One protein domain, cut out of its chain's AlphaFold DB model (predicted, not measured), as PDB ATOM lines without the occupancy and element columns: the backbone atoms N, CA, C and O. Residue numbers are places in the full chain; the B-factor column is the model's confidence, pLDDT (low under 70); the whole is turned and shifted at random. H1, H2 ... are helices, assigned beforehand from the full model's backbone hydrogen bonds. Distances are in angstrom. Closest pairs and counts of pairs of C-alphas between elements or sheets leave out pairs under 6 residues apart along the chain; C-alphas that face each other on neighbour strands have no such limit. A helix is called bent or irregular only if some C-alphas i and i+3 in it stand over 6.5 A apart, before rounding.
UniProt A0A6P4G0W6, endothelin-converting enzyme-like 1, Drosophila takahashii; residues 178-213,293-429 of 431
ATOM      1  N   LYS A 178      22.627 -23.699  35.259       64.19
ATOM      2  CA  LYS A 178      22.893 -22.346  34.763       64.19
ATOM      3  C   LYS A 178      24.329 -21.879  35.032       64.19
ATOM      4  O   LYS A 178      24.928 -21.279  34.145       64.19
ATOM      5  N   ASP A 179      24.883 -22.157  36.211       67.81
ATOM      6  CA  ASP A 179      26.246 -21.755  36.586       67.81
ATOM      7  C   ASP A 179      27.297 -22.620  35.893       67.81
ATOM      8  O   ASP A 179      28.310 -22.098  35.416       67.81
ATOM      9  N   LEU A 180      27.017 -23.918  35.750       69.62
ATOM     10  CA  LEU A 180      27.818 -24.826  34.932       69.62
ATOM     11  C   LEU A 180      27.879 -24.340  33.484       69.62
ATOM     12  O   LEU A 180      28.962 -24.138  32.936       69.62
ATOM     13  N   ARG A 181      26.710 -24.077  32.891       72.69
ATOM     14  CA  ARG A 181      26.580 -23.559  31.530       72.69
ATOM     15  C   ARG A 181      27.341 -22.256  31.347       72.69
ATOM     16  O   ARG A 181      28.099 -22.108  30.396       72.69
ATOM     17  N   LYS A 182      27.157 -21.309  32.268       77.31
ATOM     18  CA  LYS A 182      27.839 -20.013  32.234       77.31
ATOM     19  C   LYS A 182      29.359 -20.178  32.281       77.31
ATOM     20  O   LYS A 182      30.061 -19.497  31.539       77.31
ATOM     21  N   SER A 183      29.853 -21.077  33.129       77.69
ATOM     22  CA  SER A 183      31.288 -21.330  33.284       77.69
ATOM     23  C   SER A 183      31.879 -21.999  32.043       77.69
ATOM     24  O   SER A 183      32.898 -21.540  31.535       77.69
ATOM     25  N   LEU A 184      31.195 -23.011  31.503       77.50
ATOM     26  CA  LEU A 184      31.556 -23.679  30.252       77.50
ATOM     27  C   LEU A 184      31.596 -22.694  29.080       77.50
ATOM     28  O   LEU A 184      32.585 -22.614  28.354       77.50
ATOM     29  N   ARG A 185      30.522 -21.918  28.917       82.88
ATOM     30  CA  ARG A 185      30.407 -20.913  27.865       82.88
ATOM     31  C   ARG A 185      31.554 -19.913  27.928       82.88
ATOM     32  O   ARG A 185      32.162 -19.633  26.901       82.88
ATOM     33  N   ARG A 186      31.889 -19.431  29.130       84.62
ATOM     34  CA  ARG A 186      33.021 -18.522  29.319       84.62
ATOM     35  C   ARG A 186      34.339 -19.166  28.895       84.62
ATOM     36  O   ARG A 186      35.107 -18.531  28.188       84.62
ATOM     37  N   THR A 187      34.591 -20.422  29.266       83.31
ATOM     38  CA  THR A 187      35.800 -21.135  28.824       83.31
ATOM     39  C   THR A 187      35.895 -21.202  27.298       83.31
ATOM     40  O   THR A 187      36.957 -20.932  26.743       83.31
ATOM     41  N   LEU A 188      34.791 -21.487  26.603       82.94
ATOM     42  CA  LEU A 188      34.753 -21.508  25.134       82.94
ATOM     43  C   LEU A 188      34.955 -20.107  24.526       82.94
ATOM     44  O   LEU A 188      35.597 -19.971  23.485       82.94
ATOM     45  N   GLU A 189      34.442 -19.060  25.175       86.50
ATOM     46  CA  GLU A 189      34.662 -17.665  24.774       86.50
ATOM     47  C   GLU A 189      36.139 -17.253  24.930       86.50
ATOM     48  O   GLU A 189      36.697 -16.644  24.016       86.50
ATOM     49  N   GLU A 190      36.777 -17.640  26.038       84.88
ATOM     50  CA  GLU A 190      38.170 -17.321  26.399       84.88
ATOM     51  C   GLU A 190      39.219 -18.192  25.689       84.88
ATOM     52  O   GLU A 190      40.409 -17.879  25.733       84.88
ATOM     53  N   THR A 191      38.801 -19.277  25.033       82.25
ATOM     54  CA  THR A 191      39.700 -20.180  24.305       82.25
ATOM     55  C   THR A 191      40.383 -19.437  23.154       82.25
ATOM     56  O   THR A 191      39.719 -18.869  22.287       82.25
ATOM     57  N   ASP A 192      41.716 -19.450  23.134       80.81
ATOM     58  CA  ASP A 192      42.562 -18.625  22.261       80.81
ATOM     59  C   ASP A 192      42.662 -19.141  20.817       80.81
ATOM     60  O   ASP A 192      42.793 -18.352  19.885       80.81
ATOM     61  N   TRP A 193      42.574 -20.456  20.622       78.81
ATOM     62  CA  TRP A 193      42.723 -21.102  19.314       78.81
ATOM     63  C   TRP A 193      41.436 -21.211  18.504       78.81
ATOM     64  O   TRP A 193      41.486 -21.532  17.317       78.81
ATOM     65  N   LEU A 194      40.280 -20.947  19.114       81.69
ATOM     66  CA  LEU A 194      39.034 -20.852  18.370       81.69
ATOM     67  C   LEU A 194      39.019 -19.521  17.613       81.69
ATOM     68  O   LEU A 194      38.946 -18.443  18.212       81.69
ATOM     69  N   ASP A 195      39.056 -19.576  16.285       82.44
ATOM     70  CA  ASP A 195      38.777 -18.400  15.463       82.44
ATOM     71  C   ASP A 195      37.331 -17.911  15.696       82.44
ATOM     72  O   ASP A 195      36.518 -18.558  16.364       82.44
ATOM     73  N   TRP A 196      36.998 -16.720  15.204       82.19
ATOM     74  CA  TRP A 196      35.696 -16.118  15.482       82.19
ATOM     75  C   TRP A 196      34.516 -16.919  14.894       82.19
ATOM     76  O   TRP A 196      33.462 -16.978  15.533       82.19
ATOM     77  N   GLU A 197      34.678 -17.557  13.728       81.56
ATOM     78  CA  GLU A 197      33.635 -18.358  13.072       81.56
ATOM     79  C   GLU A 197      33.423 -19.666  13.824       81.56
ATOM     80  O   GLU A 197      32.296 -19.996  14.202       81.56
ATOM     81  N   SER A 198      34.521 -20.362  14.122       80.50
ATOM     82  CA  SER A 198      34.527 -21.590  14.908       80.50
ATOM     83  C   SER A 198      33.947 -21.348  16.296       80.50
ATOM     84  O   SER A 198      33.062 -22.089  16.716       80.50
ATOM     85  N   ARG A 199      34.349 -20.272  16.988       84.56
ATOM     86  CA  ARG A 199      33.787 -19.895  18.297       84.56
ATOM     87  C   ARG A 199      32.283 -19.652  18.206       84.56
ATOM     88  O   ARG A 199      31.535 -20.143  19.046       84.56
ATOM     89  N   LYS A 200      31.814 -18.932  17.183       81.44
ATOM     90  CA  LYS A 200      30.379 -18.688  16.983       81.44
ATOM     91  C   LYS A 200      29.613 -19.996  16.768       81.44
ATOM     92  O   LYS A 200      28.560 -20.174  17.371       81.44
ATOM     93  N   GLU A 201      30.127 -20.910  15.951       76.62
ATOM     94  CA  GLU A 201      29.496 -22.214  15.717       76.62
ATOM     95  C   GLU A 201      29.461 -23.078  16.986       76.62
ATOM     96  O   GLU A 201      28.416 -23.626  17.332       76.62
ATOM     97  N   VAL A 202      30.582 -23.156  17.704       77.81
ATOM     98  CA  VAL A 202      30.732 -23.873  18.979       77.81
ATOM     99  C   VAL A 202      29.721 -23.354  20.007       77.81
ATOM    100  O   VAL A 202      29.000 -24.141  20.613       77.81
ATOM    101  N   LEU A 203      29.595 -22.032  20.158       78.25
ATOM    102  CA  LEU A 203      28.643 -21.408  21.084       78.25
ATOM    103  C   LEU A 203      27.178 -21.590  20.658       78.25
ATOM    104  O   LEU A 203      26.295 -21.696  21.510       78.25
ATOM    105  N   LEU A 204      26.899 -21.640  19.351       73.62
ATOM    106  CA  LEU A 204      25.568 -21.976  18.835       73.62
ATOM    107  C   LEU A 204      25.204 -23.436  19.129       73.62
ATOM    108  O   LEU A 204      24.045 -23.714  19.421       73.62
ATOM    109  N   LYS A 205      26.184 -24.346  19.090       69.75
ATOM    110  CA  LYS A 205      26.022 -25.766  19.429       69.75
ATOM    111  C   LYS A 205      25.914 -26.013  20.941       69.75
ATOM    112  O   LYS A 205      25.097 -26.828  21.350       69.75
ATOM    113  N   GLU A 206      26.670 -25.290  21.769       70.31
ATOM    114  CA  GLU A 206      26.572 -25.344  23.240       70.31
ATOM    115  C   GLU A 206      25.215 -24.847  23.742       70.31
ATOM    116  O   GLU A 206      24.637 -25.422  24.659       70.31
ATOM    117  N   SER A 207      24.681 -23.783  23.137       64.06
ATOM    118  CA  SER A 207      23.481 -23.115  23.638       64.06
ATOM    119  C   SER A 207      22.267 -24.039  23.884       64.06
ATOM    120  O   SER A 207      21.659 -23.922  24.952       64.06
ATOM    121  N   PRO A 208      21.892 -24.956  22.968       58.56
ATOM    122  CA  PRO A 208      20.819 -25.920  23.207       58.56
ATOM    123  C   PRO A 208      21.204 -27.069  24.152       58.56
ATOM    124  O   PRO A 208      20.300 -27.660  24.729       58.56
ATOM    125  N   PHE A 209      22.496 -27.357  24.352       58.09
ATOM    126  CA  PHE A 209      22.986 -28.501  25.136       58.09
ATOM    127  C   PHE A 209      22.616 -28.408  26.628       58.09
ATOM    128  O   PHE A 209      22.200 -29.388  27.237       58.09
ATOM    129  N   LEU A 210      22.714 -27.205  27.209       53.50
ATOM    130  CA  LEU A 210      22.372 -26.924  28.616       53.50
ATOM    131  C   LEU A 210      21.217 -25.926  28.758       53.50
ATOM    132  O   LEU A 210      20.929 -25.437  29.855       53.50
ATOM    133  N   SER A 211      20.563 -25.561  27.651       51.16
ATOM    134  CA  SER A 211      19.249 -24.937  27.759       51.16
ATOM    135  C   SER A 211      18.339 -25.952  28.435       51.16
ATOM    136  O   SER A 211      18.372 -27.115  28.032       51.16
ATOM    137  N   PRO A 212      17.540 -25.572  29.449       51.25
ATOM    138  CA  PRO A 212      16.561 -26.495  29.990       51.25
ATOM    139  C   PRO A 212      15.807 -27.097  28.808       51.25
ATOM    140  O   PRO A 212      15.350 -26.358  27.928       51.25
ATOM    141  N   ILE A 213      15.711 -28.426  28.816       47.81
ATOM    142  CA  ILE A 213      15.060 -29.340  27.855       47.81
ATOM    143  C   ILE A 213      13.626 -28.895  27.461       47.81
ATOM    144  O   ILE A 213      12.987 -29.459  26.590       47.81
ATOM    145  N   TRP A 293      27.817 -31.005  48.339       77.81
ATOM    146  CA  TRP A 293      29.114 -31.314  47.726       77.81
ATOM    147  C   TRP A 293      29.860 -30.027  47.332       77.81
ATOM    148  O   TRP A 293      29.241 -29.104  46.787       77.81
ATOM    149  N   PRO A 294      31.188 -29.965  47.537       82.12
ATOM    150  CA  PRO A 294      32.034 -28.934  46.950       82.12
ATOM    151  C   PRO A 294      31.870 -28.856  45.425       82.12
ATOM    152  O   PRO A 294      31.821 -29.882  44.739       82.12
ATOM    153  N   SER A 295      31.848 -27.644  44.877       81.12
ATOM    154  CA  SER A 295      31.894 -27.352  43.440       81.12
ATOM    155  C   SER A 295      33.011 -28.125  42.737       81.12
ATOM    156  O   SER A 295      32.795 -28.668  41.658       81.12
ATOM    157  N   ALA A 296      34.179 -28.267  43.366       84.44
ATOM    158  CA  ALA A 296      35.257 -29.093  42.825       84.44
ATOM    159  C   ALA A 296      34.825 -30.538  42.507       84.44
ATOM    160  O   ALA A 296      35.115 -31.043  41.423       84.44
ATOM    161  N   MET A 297      34.105 -31.194  43.423       82.19
ATOM    162  CA  MET A 297      33.613 -32.566  43.231       82.19
ATOM    163  C   MET A 297      32.546 -32.621  42.148       82.19
ATOM    164  O   MET A 297      32.601 -33.471  41.266       82.19
ATOM    165  N   LYS A 298      31.625 -31.657  42.186       78.88
ATOM    166  CA  LYS A 298      30.534 -31.508  41.222       78.88
ATOM    167  C   LYS A 298      31.075 -31.409  39.793       78.88
ATOM    168  O   LYS A 298      30.644 -32.156  38.925       78.88
ATOM    169  N   PHE A 299      32.063 -30.550  39.547       81.00
ATOM    170  CA  PHE A 299      32.687 -30.419  38.225       81.00
ATOM    171  C   PHE A 299      33.567 -31.614  37.848       81.00
ATOM    172  O   PHE A 299      33.605 -31.981  36.676       81.00
ATOM    173  N   GLY A 300      34.266 -32.213  38.817       80.56
ATOM    174  CA  GLY A 300      35.078 -33.408  38.585       80.56
ATOM    175  C   GLY A 300      34.225 -34.585  38.138       80.56
ATOM    176  O   GLY A 300      34.561 -35.266  37.182       80.56
ATOM    177  N   ALA A 301      33.075 -34.779  38.771       75.88
ATOM    178  CA  ALA A 301      32.182 -35.864  38.423       75.88
ATOM    179  C   ALA A 301      31.348 -35.542  37.148       75.88
ATOM    180  O   ALA A 301      31.113 -36.402  36.304       75.88
ATOM    181  N   LEU A 302      31.023 -34.271  36.885       73.31
ATOM    182  CA  LEU A 302      30.412 -33.873  35.607       73.31
ATOM    183  C   LEU A 302      31.346 -34.019  34.396       73.31
ATOM    184  O   LEU A 302      30.858 -34.032  33.268       73.31
ATOM    185  N   SER A 303      32.669 -34.110  34.582       73.75
ATOM    186  CA  SER A 303      33.609 -34.119  33.456       73.75
ATOM    187  C   SER A 303      33.412 -35.312  32.523       73.75
ATOM    188  O   SER A 303      33.524 -35.136  31.316       73.75
ATOM    189  N   GLY A 304      33.075 -36.492  33.055       65.94
ATOM    190  CA  GLY A 304      32.768 -37.692  32.261       65.94
ATOM    191  C   GLY A 304      31.634 -37.470  31.273       65.94
ATOM    192  O   GLY A 304      31.770 -37.759  30.087       65.94
ATOM    193  N   LEU A 305      30.552 -36.875  31.764       64.88
ATOM    194  CA  LEU A 305      29.339 -36.632  30.993       64.88
ATOM    195  C   LEU A 305      29.494 -35.449  30.039       64.88
ATOM    196  O   LEU A 305      29.044 -35.498  28.897       64.88
ATOM    197  N   LEU A 306      30.145 -34.376  30.500       63.16
ATOM    198  CA  LEU A 306      30.227 -33.136  29.745       63.16
ATOM    199  C   LEU A 306      30.984 -33.302  28.443       63.16
ATOM    200  O   LEU A 306      30.521 -32.769  27.447       63.16
ATOM    201  N   GLY A 307      32.123 -33.989  28.406       61.56
ATOM    202  CA  GLY A 307      32.862 -34.026  27.150       61.56
ATOM    203  C   GLY A 307      32.573 -35.223  26.249       61.56
ATOM    204  O   GLY A 307      32.722 -35.043  25.046       61.56
ATOM    205  N   GLN A 308      32.011 -36.342  26.730       57.75
ATOM    206  CA  GLN A 308      31.398 -37.322  25.812       57.75
ATOM    207  C   GLN A 308      30.294 -36.667  24.971       57.75
ATOM    208  O   GLN A 308      30.205 -36.880  23.761       57.75
ATOM    209  N   GLU A 309      29.510 -35.789  25.596       62.44
ATOM    210  CA  GLU A 309      28.385 -35.147  24.937       62.44
ATOM    211  C   GLU A 309      28.754 -33.821  24.248       62.44
ATOM    212  O   GLU A 309      28.343 -33.602  23.117       62.44
ATOM    213  N   ILE A 310      29.580 -32.945  24.836       64.19
ATOM    214  CA  ILE A 310      29.948 -31.645  24.236       64.19
ATOM    215  C   ILE A 310      31.071 -31.781  23.206       64.19
ATOM    216  O   ILE A 310      30.949 -31.218  22.118       64.19
ATOM    217  N   ILE A 311      32.166 -32.491  23.512       65.94
ATOM    218  CA  ILE A 311      33.299 -32.619  22.572       65.94
ATOM    219  C   ILE A 311      32.841 -33.405  21.339       65.94
ATOM    220  O   ILE A 311      33.039 -32.941  20.211       65.94
ATOM    221  N   GLY A 312      32.123 -34.512  21.562       63.25
ATOM    222  CA  GLY A 312      31.526 -35.323  20.504       63.25
ATOM    223  C   GLY A 312      30.489 -34.565  19.665       63.25
ATOM    224  O   GLY A 312      30.521 -34.636  18.436       63.25
ATOM    225  N   TYR A 313      29.592 -33.790  20.289       62.41
ATOM    226  CA  TYR A 313      28.560 -33.025  19.571       62.41
ATOM    227  C   TYR A 313      29.118 -31.846  18.772       62.41
ATOM    228  O   TYR A 313      28.687 -31.569  17.648       62.41
ATOM    229  N   ILE A 314      30.072 -31.115  19.350       65.62
ATOM    230  CA  ILE A 314      30.654 -29.942  18.701       65.62
ATOM    231  C   ILE A 314      31.582 -30.359  17.555       65.62
ATOM    232  O   ILE A 314      31.657 -29.628  16.558       65.62
ATOM    233  N   ASN A 315      32.173 -31.559  17.649       66.62
ATOM    234  CA  ASN A 315      33.114 -32.139  16.696       66.62
ATOM    235  C   ASN A 315      34.291 -31.188  16.433       66.62
ATOM    236  O   ASN A 315      34.500 -30.701  15.315       66.62
ATOM    237  N   PHE A 316      35.047 -30.895  17.494       67.44
ATOM    238  CA  PHE A 316      36.222 -30.023  17.426       67.44
ATOM    239  C   PHE A 316      37.284 -30.534  16.444       67.44
ATOM    240  O   PHE A 316      37.995 -29.723  15.863       67.44
ATOM    241  N   SER A 317      37.316 -31.841  16.170       62.69
ATOM    242  CA  SER A 317      38.166 -32.487  15.159       62.69
ATOM    243  C   SER A 317      38.003 -31.895  13.757       62.69
ATOM    244  O   SER A 317      38.939 -31.910  12.974       62.69
ATOM    245  N   SER A 318      36.840 -31.317  13.439       61.91
ATOM    246  CA  SER A 318      36.600 -30.630  12.159       61.91
ATOM    247  C   SER A 318      37.189 -29.211  12.079       61.91
ATOM    248  O   SER A 318      37.033 -28.532  11.063       61.91
ATOM    249  N   LYS A 319      37.825 -28.723  13.152       68.00
ATOM    250  CA  LYS A 319      38.406 -27.379  13.248       68.00
ATOM    251  C   LYS A 319      39.922 -27.498  13.117       68.00
ATOM    252  O   LYS A 319      40.568 -27.987  14.032       68.00
ATOM    253  N   GLY A 320      40.506 -27.036  12.009       63.56
ATOM    254  CA  GLY A 320      41.928 -27.273  11.687       63.56
ATOM    255  C   GLY A 320      42.933 -26.870  12.782       63.56
ATOM    256  O   GLY A 320      43.928 -27.557  12.983       63.56
ATOM    257  N   ALA A 321      42.642 -25.827  13.569       70.62
ATOM    258  CA  ALA A 321      43.479 -25.425  14.709       70.62
ATOM    259  C   ALA A 321      43.464 -26.431  15.882       70.62
ATOM    260  O   ALA A 321      44.398 -26.468  16.685       70.62
ATOM    261  N   PHE A 322      42.419 -27.255  15.992       73.69
ATOM    262  CA  PHE A 322      42.335 -28.328  16.981       73.69
ATOM    263  C   PHE A 322      43.268 -29.484  16.614       73.69
ATOM    264  O   PHE A 322      43.961 -29.989  17.489       73.69
ATOM    265  N   GLU A 323      43.360 -29.865  15.336       74.31
ATOM    266  CA  GLU A 323      44.227 -30.967  14.891       74.31
ATOM    267  C   GLU A 323      45.707 -30.712  15.208       74.31
ATOM    268  O   GLU A 323      46.396 -31.606  15.701       74.31
ATOM    269  N   GLU A 324      46.193 -29.485  14.998       76.75
ATOM    270  CA  GLU A 324      47.572 -29.106  15.336       76.75
ATOM    271  C   GLU A 324      47.846 -29.201  16.843       76.75
ATOM    272  O   GLU A 324      48.898 -29.692  17.262       76.75
ATOM    273  N   ARG A 325      46.882 -28.793  17.676       76.94
ATOM    274  CA  ARG A 325      46.987 -28.898  19.139       76.94
ATOM    275  C   ARG A 325      46.902 -30.332  19.629       76.94
ATOM    276  O   ARG A 325      47.663 -30.707  20.517       76.94
ATOM    277  N   VAL A 326      46.021 -31.135  19.037       79.94
ATOM    278  CA  VAL A 326      45.932 -32.574  19.300       79.94
ATOM    279  C   VAL A 326      47.258 -33.232  18.962       79.94
ATOM    280  O   VAL A 326      47.783 -33.972  19.786       79.94
ATOM    281  N   LYS A 327      47.850 -32.919  17.808       80.31
ATOM    282  CA  LYS A 327      49.168 -33.437  17.435       80.31
ATOM    283  C   LYS A 327      50.237 -33.053  18.462       80.31
ATOM    284  O   LYS A 327      50.924 -33.936  18.959       80.31
ATOM    285  N   GLY A 328      50.320 -31.776  18.842       78.62
ATOM    286  CA  GLY A 328      51.263 -31.320  19.868       78.62
ATOM    287  C   GLY A 328      51.061 -32.011  21.222       78.62
ATOM    288  O   GLY A 328      52.027 -32.427  21.859       78.62
ATOM    289  N   PHE A 329      49.806 -32.199  21.636       79.94
ATOM    290  CA  PHE A 329      49.457 -32.941  22.845       79.94
ATOM    291  C   PHE A 329      49.890 -34.409  22.756       79.94
ATOM    292  O   PHE A 329      50.546 -34.907  23.671       79.94
ATOM    293  N   LEU A 330      49.559 -35.097  21.661       79.00
ATOM    294  CA  LEU A 330      49.904 -36.501  21.457       79.00
ATOM    295  C   LEU A 330      51.420 -36.696  21.424       79.00
ATOM    296  O   LEU A 330      51.918 -37.555  22.144       79.00
ATOM    297  N   ASP A 331      52.157 -35.881  20.670       78.25
ATOM    298  CA  ASP A 331      53.619 -35.969  20.556       78.25
ATOM    299  C   ASP A 331      54.309 -35.752  21.913       78.25
ATOM    300  O   ASP A 331      55.303 -36.404  22.236       78.25
ATOM    301  N   HIS A 332      53.768 -34.861  22.744       74.06
ATOM    302  CA  HIS A 332      54.336 -34.573  24.054       74.06
ATOM    303  C   HIS A 332      54.003 -35.651  25.099       74.06
ATOM    304  O   HIS A 332      54.893 -36.172  25.777       74.06
ATOM    305  N   TYR A 333      52.725 -36.013  25.234       73.38
ATOM    306  CA  TYR A 333      52.264 -36.888  26.315       73.38
ATOM    307  C   TYR A 333      52.414 -38.382  26.015       73.38
ATOM    308  O   TYR A 333      52.520 -39.157  26.965       73.38
ATOM    309  N   SER A 334      52.484 -38.799  24.744       76.31
ATOM    310  CA  SER A 334      52.821 -40.188  24.374       76.31
ATOM    311  C   SER A 334      54.190 -40.582  24.935       76.31
ATOM    312  O   SER A 334      54.312 -41.571  25.660       76.31
ATOM    313  N   ASN A 335      55.192 -39.727  24.715       74.81
ATOM    314  CA  ASN A 335      56.545 -39.896  25.231       74.81
ATOM    315  C   ASN A 335      56.584 -39.874  26.765       74.81
ATOM    316  O   ASN A 335      57.233 -40.719  27.379       74.81
ATOM    317  N   TYR A 336      55.861 -38.944  27.397       71.31
ATOM    318  CA  TYR A 336      55.848 -38.816  28.857       71.31
ATOM    319  C   TYR A 336      55.198 -40.014  29.564       71.31
ATOM    320  O   TYR A 336      55.709 -40.505  30.568       71.31
ATOM    321  N   LEU A 337      54.066 -40.492  29.046       71.69
ATOM    322  CA  LEU A 337      53.307 -41.593  29.644       71.69
ATOM    323  C   LEU A 337      53.813 -42.973  29.203       71.69
ATOM    324  O   LEU A 337      53.288 -43.983  29.676       71.69
ATOM    325  N   ASN A 338      54.813 -43.020  28.315       76.12
ATOM    326  CA  ASN A 338      55.280 -44.232  27.646       76.12
ATOM    327  C   ASN A 338      54.117 -45.006  26.994       76.12
ATOM    328  O   ASN A 338      53.950 -46.214  27.183       76.12
ATOM    329  N   LEU A 339      53.268 -44.269  26.275       74.00
ATOM    330  CA  LEU A 339      52.119 -44.770  25.523       74.00
ATOM    331  C   LEU A 339      52.295 -44.441  24.043       74.00
ATOM    332  O   LEU A 339      52.972 -43.481  23.692       74.00
ATOM    333  N   THR A 340      51.646 -45.197  23.160       80.00
ATOM    334  CA  THR A 340      51.597 -44.815  21.745       80.00
ATOM    335  C   THR A 340      50.642 -43.634  21.555       80.00
ATOM    336  O   THR A 340      49.657 -43.485  22.287       80.00
ATOM    337  N   SER A 341      50.903 -42.802  20.543       77.62
ATOM    338  CA  SER A 341      49.982 -41.725  20.159       77.62
ATOM    339  C   SER A 341      48.588 -42.260  19.831       77.62
ATOM    340  O   SER A 341      47.604 -41.601  20.150       77.62
ATOM    341  N   ASP A 342      48.486 -43.471  19.277       73.88
ATOM    342  CA  ASP A 342      47.203 -44.119  18.990       73.88
ATOM    343  C   ASP A 342      46.426 -44.455  20.267       73.88
ATOM    344  O   ASP A 342      45.241 -44.136  20.354       73.88
ATOM    345  N   THR A 343      47.084 -45.020  21.288       71.69
ATOM    346  CA  THR A 343      46.447 -45.286  22.589       71.69
ATOM    347  C   THR A 343      45.967 -43.992  23.240       71.69
ATOM    348  O   THR A 343      44.886 -43.945  23.817       71.69
ATOM    349  N   LEU A 344      46.750 -42.915  23.150       71.88
ATOM    350  CA  LEU A 344      46.370 -41.643  23.759       71.88
ATOM    351  C   LEU A 344      45.249 -40.941  22.974       71.88
ATOM    352  O   LEU A 344      44.358 -40.341  23.573       71.88
ATOM    353  N   LYS A 345      45.244 -41.075  21.642       77.12
ATOM    354  CA  LYS A 345      44.190 -40.564  20.756       77.12
ATOM    355  C   LYS A 345      42.844 -41.245  21.004       77.12
ATOM    356  O   LYS A 345      41.818 -40.584  20.890       77.12
ATOM    357  N   GLN A 346      42.837 -42.522  21.390       72.00
ATOM    358  CA  GLN A 346      41.610 -43.235  21.777       72.00
ATOM    359  C   GLN A 346      40.913 -42.616  22.987       72.00
ATOM    360  O   GLN A 346      39.710 -42.789  23.132       72.00
ATOM    361  N   HIS A 347      41.658 -41.894  23.825       75.44
ATOM    362  CA  HIS A 347      41.138 -41.244  25.023       75.44
ATOM    363  C   HIS A 347      41.041 -39.720  24.894       75.44
ATOM    364  O   HIS A 347      40.951 -39.001  25.892       75.44
ATOM    365  N   LEU A 348      41.132 -39.196  23.668       76.69
ATOM    366  CA  LEU A 348      41.194 -37.758  23.427       76.69
ATOM    367  C   LEU A 348      39.917 -37.045  23.875       76.69
ATOM    368  O   LEU A 348      40.000 -35.935  24.405       76.69
ATOM    369  N   ASP A 349      38.761 -37.681  23.698       74.12
ATOM    370  CA  ASP A 349      37.483 -37.119  24.119       74.12
ATOM    371  C   ASP A 349      37.432 -37.022  25.644       74.12
ATOM    372  O   ASP A 349      37.185 -35.935  26.163       74.12
ATOM    373  N   GLU A 350      37.778 -38.076  26.390       75.00
ATOM    374  CA  GLU A 350      37.825 -38.045  27.858       75.00
ATOM    375  C   GLU A 350      38.843 -37.027  28.387       75.00
ATOM    376  O   GLU A 350      38.551 -36.270  29.317       75.00
ATOM    377  N   ILE A 351      40.023 -36.952  27.767       77.62
ATOM    378  CA  ILE A 351      41.066 -35.977  28.110       77.62
ATOM    379  C   ILE A 351      40.556 -34.546  27.907       77.62
ATOM    380  O   ILE A 351      40.692 -33.699  28.794       77.62
ATOM    381  N   SER A 352      39.944 -34.282  26.752       77.38
ATOM    382  CA  SER A 352      39.350 -32.986  26.410       77.38
ATOM    383  C   SER A 352      38.230 -32.619  27.382       77.38
ATOM    384  O   SER A 352      38.165 -31.486  27.861       77.38
ATOM    385  N   SER A 353      37.398 -33.602  27.736       78.38
ATOM    386  CA  SER A 353      36.307 -33.478  28.703       78.38
ATOM    387  C   SER A 353      36.807 -33.003  30.066       78.38
ATOM    388  O   SER A 353      36.286 -32.044  30.641       78.38
ATOM    389  N   LEU A 354      37.859 -33.655  30.565       80.00
ATOM    390  CA  LEU A 354      38.489 -33.356  31.848       80.00
ATOM    391  C   LEU A 354      39.094 -31.954  31.878       80.00
ATOM    392  O   LEU A 354      38.884 -31.211  32.840       80.00
ATOM    393  N   GLN A 355      39.819 -31.573  30.823       81.00
ATOM    394  CA  GLN A 355      40.421 -30.242  30.722       81.00
ATOM    395  C   GLN A 355      39.354 -29.144  30.689       81.00
ATOM    396  O   GLN A 355      39.478 -28.152  31.414       81.00
ATOM    397  N   LEU A 356      38.286 -29.347  29.913       79.75
ATOM    398  CA  LEU A 356      37.182 -28.402  29.778       79.75
ATOM    399  C   LEU A 356      36.409 -28.230  31.094       79.75
ATOM    400  O   LEU A 356      36.185 -27.102  31.537       79.75
ATOM    401  N   ALA A 357      36.064 -29.329  31.769       81.81
ATOM    402  CA  ALA A 357      35.379 -29.285  33.061       81.81
ATOM    403  C   ALA A 357      36.237 -28.613  34.143       81.81
ATOM    404  O   ALA A 357      35.744 -27.775  34.902       81.81
ATOM    405  N   PHE A 358      37.539 -28.909  34.186       82.69
ATOM    406  CA  PHE A 358      38.443 -28.264  35.133       82.69
ATOM    407  C   PHE A 358      38.625 -26.770  34.832       82.69
ATOM    408  O   PHE A 358      38.699 -25.954  35.751       82.69
ATOM    409  N   ALA A 359      38.685 -26.380  33.556       81.38
ATOM    410  CA  ALA A 359      38.728 -24.978  33.150       81.38
ATOM    411  C   ALA A 359      37.466 -24.218  33.577       81.38
ATOM    412  O   ALA A 359      37.576 -23.127  34.144       81.38
ATOM    413  N   ALA A 360      36.291 -24.822  33.388       81.81
ATOM    414  CA  ALA A 360      35.022 -24.257  33.821       81.81
ATOM    415  C   ALA A 360      34.965 -24.110  35.355       81.81
ATOM    416  O   ALA A 360      34.623 -23.038  35.855       81.81
ATOM    417  N   TYR A 361      35.411 -25.121  36.107       85.00
ATOM    418  CA  TYR A 361      35.538 -25.043  37.566       85.00
ATOM    419  C   TYR A 361      36.464 -23.900  38.007       85.00
ATOM    420  O   TYR A 361      36.098 -23.093  38.859       85.00
ATOM    421  N   GLN A 362      37.647 -23.765  37.400       84.56
ATOM    422  CA  GLN A 362      38.582 -22.680  37.726       84.56
ATOM    423  C   GLN A 362      37.995 -21.298  37.413       84.56
ATOM    424  O   GLN A 362      38.227 -20.340  38.154       84.56
ATOM    425  N   SER A 363      37.216 -21.185  36.334       82.62
ATOM    426  CA  SER A 363      36.481 -19.964  35.995       82.62
ATOM    427  C   SER A 363      35.461 -19.604  37.079       82.62
ATOM    428  O   SER A 363      35.408 -18.458  37.534       82.62
ATOM    429  N   GLN A 364      34.702 -20.591  37.562       82.12
ATOM    430  CA  GLN A 364      33.736 -20.400  38.642       82.12
ATOM    431  C   GLN A 364      34.421 -20.049  39.970       82.12
ATOM    432  O   GLN A 364      34.017 -19.092  40.635       82.12
ATOM    433  N   LYS A 365      35.496 -20.766  40.322       84.12
ATOM    434  CA  LYS A 365      36.305 -20.540  41.527       84.12
ATOM    435  C   LYS A 365      36.806 -19.101  41.605       84.12
ATOM    436  O   LYS A 365      36.687 -18.475  42.654       84.12
ATOM    437  N   LYS A 366      37.304 -18.560  40.485       82.75
ATOM    438  CA  LYS A 366      37.740 -17.158  40.370       82.75
ATOM    439  C   LYS A 366      36.588 -16.167  40.498       82.75
ATOM    440  O   LYS A 366      36.755 -15.124  41.113       82.75
ATOM    441  N   GLN A 367      35.432 -16.467  39.909       78.38
ATOM    442  CA  GLN A 367      34.284 -15.560  39.935       78.38
ATOM    443  C   GLN A 367      33.663 -15.449  41.334       78.38
ATOM    444  O   GLN A 367      33.221 -14.372  41.722       78.38
ATOM    445  N   HIS A 368      33.596 -16.560  42.065       77.50
ATOM    446  CA  HIS A 368      32.889 -16.645  43.342       77.50
ATOM    447  C   HIS A 368      33.825 -16.714  44.558       77.50
ATOM    448  O   HIS A 368      33.339 -16.885  45.669       77.50
ATOM    449  N   ASN A 369      35.144 -16.568  44.360       75.88
ATOM    450  CA  ASN A 369      36.171 -16.723  45.399       75.88
ATOM    451  C   ASN A 369      35.963 -17.992  46.240       75.88
ATOM    452  O   ASN A 369      35.977 -17.959  47.469       75.88
ATOM    453  N   ILE A 370      35.735 -19.114  45.559       72.25
ATOM    454  CA  ILE A 370      35.407 -20.386  46.203       72.25
ATOM    455  C   ILE A 370      36.655 -20.933  46.905       72.25
ATOM    456  O   ILE A 370      37.616 -21.359  46.256       72.25
ATOM    457  N   THR A 371      36.625 -20.948  48.234       68.31
ATOM    458  CA  THR A 371      37.579 -21.657  49.095       68.31
ATOM    459  C   THR A 371      36.874 -22.861  49.703       68.31
ATOM    460  O   THR A 371      36.332 -22.792  50.802       68.31
ATOM    461  N   GLU A 372      36.811 -23.947  48.940       71.69
ATOM    462  CA  GLU A 372      36.203 -25.199  49.381       71.69
ATOM    463  C   GLU A 372      37.265 -26.137  49.960       71.69
ATOM    464  O   GLU A 372      38.231 -26.496  49.288       71.69
ATOM    465  N   GLU A 373      37.045 -26.571  51.195       68.31
ATOM    466  CA  GLU A 373      37.763 -27.672  51.832       68.31
ATOM    467  C   GLU A 373      36.719 -28.665  52.341       68.31
ATOM    468  O   GLU A 373      35.680 -28.269  52.873       68.31
ATOM    469  N   MET A 374      36.957 -29.963  52.151       71.00
ATOM    470  CA  MET A 374      36.048 -30.982  52.670       71.00
ATOM    471  C   MET A 374      36.524 -31.419  54.052       71.00
ATOM    472  O   MET A 374      37.632 -31.932  54.203       71.00
ATOM    473  N   LEU A 375      35.671 -31.241  55.063       68.62
ATOM    474  CA  LEU A 375      35.974 -31.645  56.435       68.62
ATOM    475  C   LEU A 375      36.362 -33.131  56.488       68.62
ATOM    476  O   LEU A 375      35.657 -33.990  55.963       68.62
ATOM    477  N   GLY A 376      37.498 -33.428  57.120       75.44
ATOM    478  CA  GLY A 376      38.031 -34.790  57.236       75.44
ATOM    479  C   GLY A 376      38.890 -35.261  56.056       75.44
ATOM    480  O   GLY A 376      39.492 -36.330  56.148       75.44
ATOM    481  N   LEU A 377      39.020 -34.472  54.982       76.81
ATOM    482  CA  LEU A 377      39.974 -34.715  53.900       76.81
ATOM    483  C   LEU A 377      40.976 -33.560  53.823       76.81
ATOM    484  O   LEU A 377      40.616 -32.439  53.486       76.81
ATOM    485  N   ASN A 378      42.255 -33.846  54.072       80.50
ATOM    486  CA  ASN A 378      43.340 -32.880  53.871       80.50
ATOM    487  C   ASN A 378      43.702 -32.776  52.376       80.50
ATOM    488  O   ASN A 378      44.785 -33.183  51.958       80.50
ATOM    489  N   LEU A 379      42.742 -32.338  51.561       78.94
ATOM    490  CA  LEU A 379      42.870 -32.182  50.115       78.94
ATOM    491  C   LEU A 379      42.400 -30.788  49.711       78.94
ATOM    492  O   LEU A 379      41.341 -30.334  50.143       78.94
ATOM    493  N   SER A 380      43.156 -30.136  48.831       81.06
ATOM    494  CA  SER A 380      42.722 -28.888  48.208       81.06
ATOM    495  C   SER A 380      41.530 -29.131  47.280       81.06
ATOM    496  O   SER A 380      41.359 -30.228  46.746       81.06
ATOM    497  N   ALA A 381      40.738 -28.095  47.004       83.56
ATOM    498  CA  ALA A 381      39.638 -28.182  46.044       83.56
ATOM    499  C   ALA A 381      40.086 -28.729  44.670       83.56
ATOM    500  O   ALA A 381      39.406 -29.548  44.060       83.56
ATOM    501  N   ASP A 382      41.283 -28.370  44.203       82.38
ATOM    502  CA  ASP A 382      41.806 -28.863  42.925       82.38
ATOM    503  C   ASP A 382      42.166 -30.363  42.996       82.38
ATOM    504  O   ASP A 382      41.953 -31.096  42.031       82.38
ATOM    505  N   GLN A 383      42.632 -30.852  44.152       78.69
ATOM    506  CA  GLN A 383      42.850 -32.284  44.397       78.69
ATOM    507  C   GLN A 383      41.525 -33.052  44.546       78.69
ATOM    508  O   GLN A 383      41.421 -34.194  44.093       78.69
ATOM    509  N   LEU A 384      40.500 -32.431  45.141       81.31
ATOM    510  CA  LEU A 384      39.156 -33.004  45.253       81.31
ATOM    511  C   LEU A 384      38.504 -33.184  43.881       81.31
ATOM    512  O   LEU A 384      37.948 -34.252  43.631       81.31
ATOM    513  N   PHE A 385      38.632 -32.202  42.978       84.12
ATOM    514  CA  PHE A 385      38.153 -32.320  41.594       84.12
ATOM    515  C   PHE A 385      38.681 -33.593  40.945       84.12
ATOM    516  O   PHE A 385      37.929 -34.383  40.385       84.12
ATOM    517  N   VAL A 386      39.987 -33.818  41.055       78.19
ATOM    518  CA  VAL A 386      40.638 -34.926  40.363       78.19
ATOM    519  C   VAL A 386      40.258 -36.260  40.973       78.19
ATOM    520  O   VAL A 386      40.013 -37.210  40.239       78.19
ATOM    521  N   LYS A 387      40.212 -36.345  42.304       76.75
ATOM    522  CA  LYS A 387      39.820 -37.577  42.989       76.75
ATOM    523  C   LYS A 387      38.431 -38.040  42.535       76.75
ATOM    524  O   LYS A 387      38.224 -39.232  42.326       76.75
ATOM    525  N   TYR A 388      37.509 -37.100  42.338       77.50
ATOM    526  CA  TYR A 388      36.165 -37.393  41.843       77.50
ATOM    527  C   TYR A 388      36.130 -37.662  40.345       77.50
ATOM    528  O   TYR A 388      35.508 -38.634  39.929       77.50
ATOM    529  N   ALA A 389      36.864 -36.890  39.549       77.00
ATOM    530  CA  ALA A 389      37.038 -37.176  38.133       77.00
ATOM    531  C   ALA A 389      37.538 -38.609  37.920       77.00
ATOM    532  O   ALA A 389      36.937 -39.363  37.169       77.00
ATOM    533  N   GLN A 390      38.568 -39.028  38.658       69.31
ATOM    534  CA  GLN A 390      39.112 -40.381  38.605       69.31
ATOM    535  C   GLN A 390      38.059 -41.453  38.890       69.31
ATOM    536  O   GLN A 390      38.040 -42.455  38.179       69.31
ATOM    537  N   SER A 391      37.179 -41.239  39.877       67.31
ATOM    538  CA  SER A 391      36.180 -42.232  40.306       67.31
ATOM    539  C   SER A 391      35.272 -42.740  39.177       67.31
ATOM    540  O   SER A 391      34.829 -43.883  39.234       67.31
ATOM    541  N   LEU A 392      35.081 -41.947  38.118       63.28
ATOM    542  CA  LEU A 392      34.204 -42.273  36.993       63.28
ATOM    543  C   LEU A 392      34.878 -43.041  35.846       63.28
ATOM    544  O   LEU A 392      34.183 -43.554  34.977       63.28
ATOM    545  N   TYR A 393      36.210 -43.149  35.828       63.19
ATOM    546  CA  TYR A 393      36.960 -43.726  34.698       63.19
ATOM    547  C   TYR A 393      37.734 -45.009  35.061       63.19
ATOM    548  O   TYR A 393      38.676 -45.393  34.365       63.19
ATOM    549  N   TYR A 394      37.395 -45.691  36.160       52.88
ATOM    550  CA  TYR A 394      38.116 -46.893  36.599       52.88
ATOM    551  C   TYR A 394      37.592 -48.172  35.940       52.88
ATOM    552  O   TYR A 394      36.925 -48.976  36.587       52.88
ATOM    553  N   THR A 395      37.964 -48.421  34.682       54.47
ATOM    554  CA  THR A 395      37.870 -49.788  34.132       54.47
ATOM    555  C   THR A 395      39.199 -50.335  33.602       54.47
ATOM    556  O   THR A 395      39.400 -51.547  33.664       54.47
ATOM    557  N   SER A 396      40.171 -49.494  33.205       61.69
ATOM    558  CA  SER A 396      41.474 -49.966  32.692       61.69
ATOM    559  C   SER A 396      42.711 -49.186  33.186       61.69
ATOM    560  O   SER A 396      42.627 -48.162  33.872       61.69
ATOM    561  N   LYS A 397      43.915 -49.713  32.917       64.06
ATOM    562  CA  LYS A 397      45.200 -49.050  33.238       64.06
ATOM    563  C   LYS A 397      45.472 -47.891  32.269       64.06
ATOM    564  O   LYS A 397      46.039 -46.877  32.662       64.06
ATOM    565  N   GLU A 398      45.016 -48.034  31.036       64.12
ATOM    566  CA  GLU A 398      45.135 -47.082  29.938       64.12
ATOM    567  C   GLU A 398      44.313 -45.817  30.226       64.12
ATOM    568  O   GLU A 398      44.843 -44.709  30.150       64.12
ATOM    569  N   GLN A 399      43.075 -45.977  30.714       64.81
ATOM    570  CA  GLN A 399      42.218 -44.865  31.148       64.81
ATOM    571  C   GLN A 399      42.842 -44.061  32.296       64.81
ATOM    572  O   GLN A 399      42.803 -42.831  32.299       64.81
ATOM    573  N   ARG A 400      43.494 -44.734  33.254       67.00
ATOM    574  CA  ARG A 400      44.219 -44.052  34.341       67.00
ATOM    575  C   ARG A 400      45.339 -43.163  33.813       67.00
ATOM    576  O   ARG A 400      45.484 -42.033  34.274       67.00
ATOM    577  N   ASN A 401      46.107 -43.643  32.839       64.94
ATOM    578  CA  ASN A 401      47.181 -42.858  32.236       64.94
ATOM    579  C   ASN A 401      46.638 -41.674  31.418       64.94
ATOM    580  O   ASN A 401      47.230 -40.598  31.461       64.94
ATOM    581  N   ALA A 402      45.490 -41.826  30.749       63.91
ATOM    582  CA  ALA A 402      44.813 -40.728  30.056       63.91
ATOM    583  C   ALA A 402      44.395 -39.602  31.020       63.91
ATOM    584  O   ALA A 402      44.662 -38.428  30.756       63.91
ATOM    585  N   ILE A 403      43.841 -39.945  32.188       66.75
ATOM    586  CA  ILE A 403      43.501 -38.977  33.246       66.75
ATOM    587  C   ILE A 403      44.757 -38.259  33.759       66.75
ATOM    588  O   ILE A 403      44.755 -37.039  33.934       66.75
ATOM    589  N   VAL A 404      45.849 -39.002  33.969       65.12
ATOM    590  CA  VAL A 404      47.140 -38.422  34.360       65.12
ATOM    591  C   VAL A 404      47.635 -37.455  33.284       65.12
ATOM    592  O   VAL A 404      48.017 -36.343  33.635       65.12
ATOM    593  N   GLY A 405      47.568 -37.802  31.997       62.66
ATOM    594  CA  GLY A 405      47.908 -36.894  30.894       62.66
ATOM    595  C   GLY A 405      47.057 -35.620  30.884       62.66
ATOM    596  O   GLY A 405      47.597 -34.513  30.861       62.66
ATOM    597  N   ALA A 406      45.730 -35.760  31.000       65.25
ATOM    598  CA  ALA A 406      44.795 -34.634  31.029       65.25
ATOM    599  C   ALA A 406      45.131 -33.627  32.137       65.25
ATOM    600  O   ALA A 406      45.144 -32.415  31.904       65.25
ATOM    601  N   LEU A 407      45.446 -34.134  33.329       65.75
ATOM    602  CA  LEU A 407      45.647 -33.337  34.536       65.75
ATOM    603  C   LEU A 407      47.095 -32.880  34.737       65.75
ATOM    604  O   LEU A 407      47.315 -31.840  35.354       65.75
ATOM    605  N   SER A 408      48.073 -33.589  34.165       59.94
ATOM    606  CA  SER A 408      49.492 -33.189  34.178       59.94
ATOM    607  C   SER A 408      49.758 -31.925  33.355       59.94
ATOM    608  O   SER A 408      50.792 -31.285  33.520       59.94
ATOM    609  N   SER A 409      48.808 -31.510  32.512       55.25
ATOM    610  CA  SER A 409      48.811 -30.204  31.833       55.25
ATOM    611  C   SER A 409      48.538 -29.013  32.769       55.25
ATOM    612  O   SER A 409      48.571 -27.844  32.349       55.25
ATOM    613  N   ARG A 410      48.245 -29.264  34.054       58.25
ATOM    614  CA  ARG A 410      47.887 -28.227  35.027       58.25
ATOM    615  C   ARG A 410      48.567 -28.432  36.382       58.25
ATOM    616  O   ARG A 410      48.868 -29.534  36.818       58.25
ATOM    617  N   ALA A 411      48.790 -27.321  37.081       52.47
ATOM    618  CA  ALA A 411      49.555 -27.251  38.331       52.47
ATOM    619  C   ALA A 411      48.848 -27.850  39.570       52.47
ATOM    620  O   ALA A 411      49.363 -27.724  40.678       52.47
ATOM    621  N   ALA A 412      47.686 -28.490  39.401       48.91
ATOM    622  CA  ALA A 412      46.774 -28.885  40.479       48.91
ATOM    623  C   ALA A 412      47.382 -29.845  41.519       48.91
ATOM    624  O   ALA A 412      46.880 -29.926  42.637       48.91
ATOM    625  N   PHE A 413      48.464 -30.553  41.178       48.09
ATOM    626  CA  PHE A 413      49.015 -31.589  42.048       48.09
ATOM    627  C   PHE A 413      50.311 -31.286  42.760       48.09
ATOM    628  O   PHE A 413      50.702 -32.098  43.593       48.09
ATOM    629  N   ASN A 414      51.003 -30.182  42.463       46.22
ATOM    630  CA  ASN A 414      52.363 -29.995  42.982       46.22
ATOM    631  C   ASN A 414      53.234 -31.260  42.811       46.22
ATOM    632  O   ASN A 414      54.174 -31.486  43.573       46.22
ATOM    633  N   CYS A 415      52.926 -32.101  41.813       47.50
ATOM    634  CA  CYS A 415      53.799 -33.201  41.468       47.50
ATOM    635  C   CYS A 415      55.165 -32.576  41.136       47.50
ATOM    636  O   CYS A 415      55.207 -31.451  40.604       47.50
ATOM    637  N   PRO A 416      56.280 -33.257  41.443       41.56
ATOM    638  CA  PRO A 416      57.586 -32.927  40.892       41.56
ATOM    639  C   PRO A 416      57.540 -33.228  39.389       41.56
ATOM    640  O   PRO A 416      58.081 -34.203  38.887       41.56
ATOM    641  N   VAL A 417      56.759 -32.422  38.685       50.47
ATOM    642  CA  VAL A 417      56.642 -32.388  37.246       50.47
ATOM    643  C   VAL A 417      57.853 -31.594  36.803       50.47
ATOM    644  O   VAL A 417      58.021 -30.451  37.245       50.47
ATOM    645  N   ASP A 418      58.696 -32.238  36.002       53.06
ATOM    646  CA  ASP A 418      59.820 -31.633  35.297       53.06
ATOM    647  C   ASP A 418      59.471 -30.189  34.861       53.06
ATOM    648  O   ASP A 418      58.381 -29.958  34.323       53.06
ATOM    649  N   PRO A 419      60.315 -29.179  35.125       53.97
ATOM    650  CA  PRO A 419      60.114 -27.822  34.619       53.97
ATOM    651  C   PRO A 419      59.775 -27.763  33.117       53.97
ATOM    652  O   PRO A 419      58.955 -26.928  32.722       53.97
ATOM    653  N   ASP A 420      60.305 -28.692  32.315       49.69
ATOM    654  CA  ASP A 420      60.032 -28.789  30.877       49.69
ATOM    655  C   ASP A 420      58.581 -29.218  30.582       49.69
ATOM    656  O   ASP A 420      57.940 -28.697  29.663       49.69
ATOM    657  N   LEU A 421      57.993 -30.062  31.437       48.47
ATOM    658  CA  LEU A 421      56.573 -30.438  31.381       48.47
ATOM    659  C   LEU A 421      55.653 -29.257  31.746       48.47
ATOM    660  O   LEU A 421      54.548 -29.153  31.218       48.47
ATOM    661  N   ARG A 422      56.087 -28.318  32.603       53.28
ATOM    662  CA  ARG A 422      55.298 -27.108  32.938       53.28
ATOM    663  C   ARG A 422      55.278 -26.077  31.806       53.28
ATOM    664  O   ARG A 422      54.290 -25.353  31.665       53.28
ATOM    665  N   LEU A 423      56.356 -25.992  31.026       50.03
ATOM    666  CA  LEU A 423      56.475 -25.099  29.869       50.03
ATOM    667  C   LEU A 423      55.683 -25.635  28.665       50.03
ATOM    668  O   LEU A 423      54.915 -24.881  28.063       50.03
ATOM    669  N   ALA A 424      55.764 -26.940  28.389       50.84
ATOM    670  CA  ALA A 424      54.963 -27.603  27.355       50.84
ATOM    671  C   ALA A 424      53.461 -27.664  27.698       50.84
ATOM    672  O   ALA A 424      52.605 -27.580  26.816       50.84
ATOM    673  N   ALA A 425      53.114 -27.689  28.988       52.84
ATOM    674  CA  ALA A 425      51.736 -27.630  29.469       52.84
ATOM    675  C   ALA A 425      50.984 -26.327  29.132       52.84
ATOM    676  O   ALA A 425      49.790 -26.260  29.406       52.84
ATOM    677  N   LYS A 426      51.625 -25.283  28.579       56.28
ATOM    678  CA  LYS A 426      50.920 -24.119  27.999       56.28
ATOM    679  C   LYS A 426      50.649 -24.275  26.499       56.28
ATOM    680  O   LYS A 426      49.593 -23.841  26.054       56.28
ATOM    681  N   SER A 427      51.562 -24.887  25.745       52.88
ATOM    682  CA  SER A 427      51.434 -25.091  24.293       52.88
ATOM    683  C   SER A 427      50.612 -26.329  23.919       52.88
ATOM    684  O   SER A 427      50.061 -26.374  22.826       52.88
ATOM    685  N   CYS A 428      50.479 -27.299  24.828       61.84
ATOM    686  CA  CYS A 428      49.775 -28.564  24.595       61.84
ATOM    687  C   CYS A 428      48.376 -28.615  25.242       61.84
ATOM    688  O   CYS A 428      47.857 -29.697  25.496       61.84
ATOM    689  N   ARG A 429      47.756 -27.471  25.571       69.81
ATOM    690  CA  ARG A 429      46.384 -27.444  26.121       69.81
ATOM    691  C   ARG A 429      45.350 -27.528  25.016       69.81
ATOM    692  O   ARG A 429      45.424 -26.760  24.053       69.81
TER     693      ARG A 429
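Overview. This is residues 178 to 213 and 293 to 429 of the 431 residues of the protein "endothelin-converting enzyme-like 1" of Drosophila takahashii (UniProt A0A6P4G0W6). A rounded body of helices is built round one long helix, H6, which runs through the middle with H3 crossing it and with H1 and H8 packed on separate parts of it. The hairpin of H1 and H2 lies to one side of this core and the hairpin of H7 and H8 to another, while H4, with short H5 and the last helix H9 on it, covers a further side, linked to the core by H8. The printed part has 173 residues with nine named helices, H1 to H9 in order along the chain, and no named strand; its class is all helix. It is compact, with a radius of gyration of the C-alphas of 15.7 A, and its C-alphas span 44 by 37 by 30 A.

Arrangement. Begin with H1, residues 178 to 190, and go on to H2, residues 196 to 209: they form a helical hairpin at a shallow tilt of 12 degrees, where H1 touches H2 with residues 185 to 189 alone, the closest C-alphas being those of Glu 189 and Arg 199, 6.9 A apart. Past the cut, find H3, residues 295 to 314, with a kink of 52 degrees near residue 305; it is neither bent nor irregular, but only just, for C-alphas 301 and 304 are 6.5 A apart. With residues 310 to 314 alone it touches H2, closest at the C-alphas of Val 202 and Ile 314, 6.1 A. Next come H4, residues 320 to 337, and H5, residues 341 to 345, which touch, closest at the C-alphas of Ser 334 and Ser 341, 5.3 A. Then look at H6, residues 348 to 368: it touches H3 at a steep tilt of 48 degrees, opposite ways, and the C-alphas of Gly 307 and Ser 353 are the closest, 3.8 A apart. With residues 356 to 364 alone, H6 touches H1 about perpendicular at 73 degrees, closest at the C-alphas of Ser 183 and Ala 360, 4.8 A. H7, residues 381 to 391, touches H3, closest at the C-alphas of Gly 300 and Ala 389, 4.3 A. H8, residues 397 to 408, touches H6 at a steep tilt of 38 degrees, the same way, closest at the C-alphas of Ile 351 and Ala 406, 4.9 A. H7 and H8 are a helical hairpin but only just touch, with 3 pairs of C-alphas within 8 A, the closest being those of Gln 390 and Ile 403, 7.1 A. H4 and H8 also only just touch, with 3 such pairs, closest at Tyr 333 and Gly 405, 6.3 A between C-alphas. H9, residues 419 to 427, only just touches H4, with 3 such pairs, closest at the C-alphas of Gly 328 and Ser 427, 7.6 A. H2 and H8, for instance, are apart. In H1, H5, H6, H7 and H8 every O i to N i+4 pair is within hydrogen-bond range; the figures are 8 of 10 in H2, 12 of 16 in H3, 11 of 14 in H4 and 3 of 5 in H9.

Along the chain. Find C-alpha 178 at (22.893, -22.346, 34.763), where H1 begins, and follow it for 18.1 A to C-alpha 190; H2 then measures 20.2 A, H3 24.9 A and H4 25.6 A from first to last C-alpha. After H5, 5.9 A long, C-alpha 348 at (41.194, -37.758, 23.427) opens H6, which runs 30.2 A to C-alpha 368 at (32.889, -16.645, 43.342). H7 is 15.6 A long, H8 16.5 A and H9 13.8 A, ending with C-alpha 427 at (51.434, -25.091, 24.293).

Size, cuts and confidence. The two C-alphas farthest apart, those of Glu 197 and Gly 376, are 47.3 A apart. Residues 214 to 292 are not printed, and C-alphas 213 and 293 are 24.4 A apart across this cut. The link from H6 to H7, residues 369 to 380, is long. The mean pLDDT of the printed part is 70.9, and 71 residues are under 70, among them residues 304 to 320 and 390 to 429.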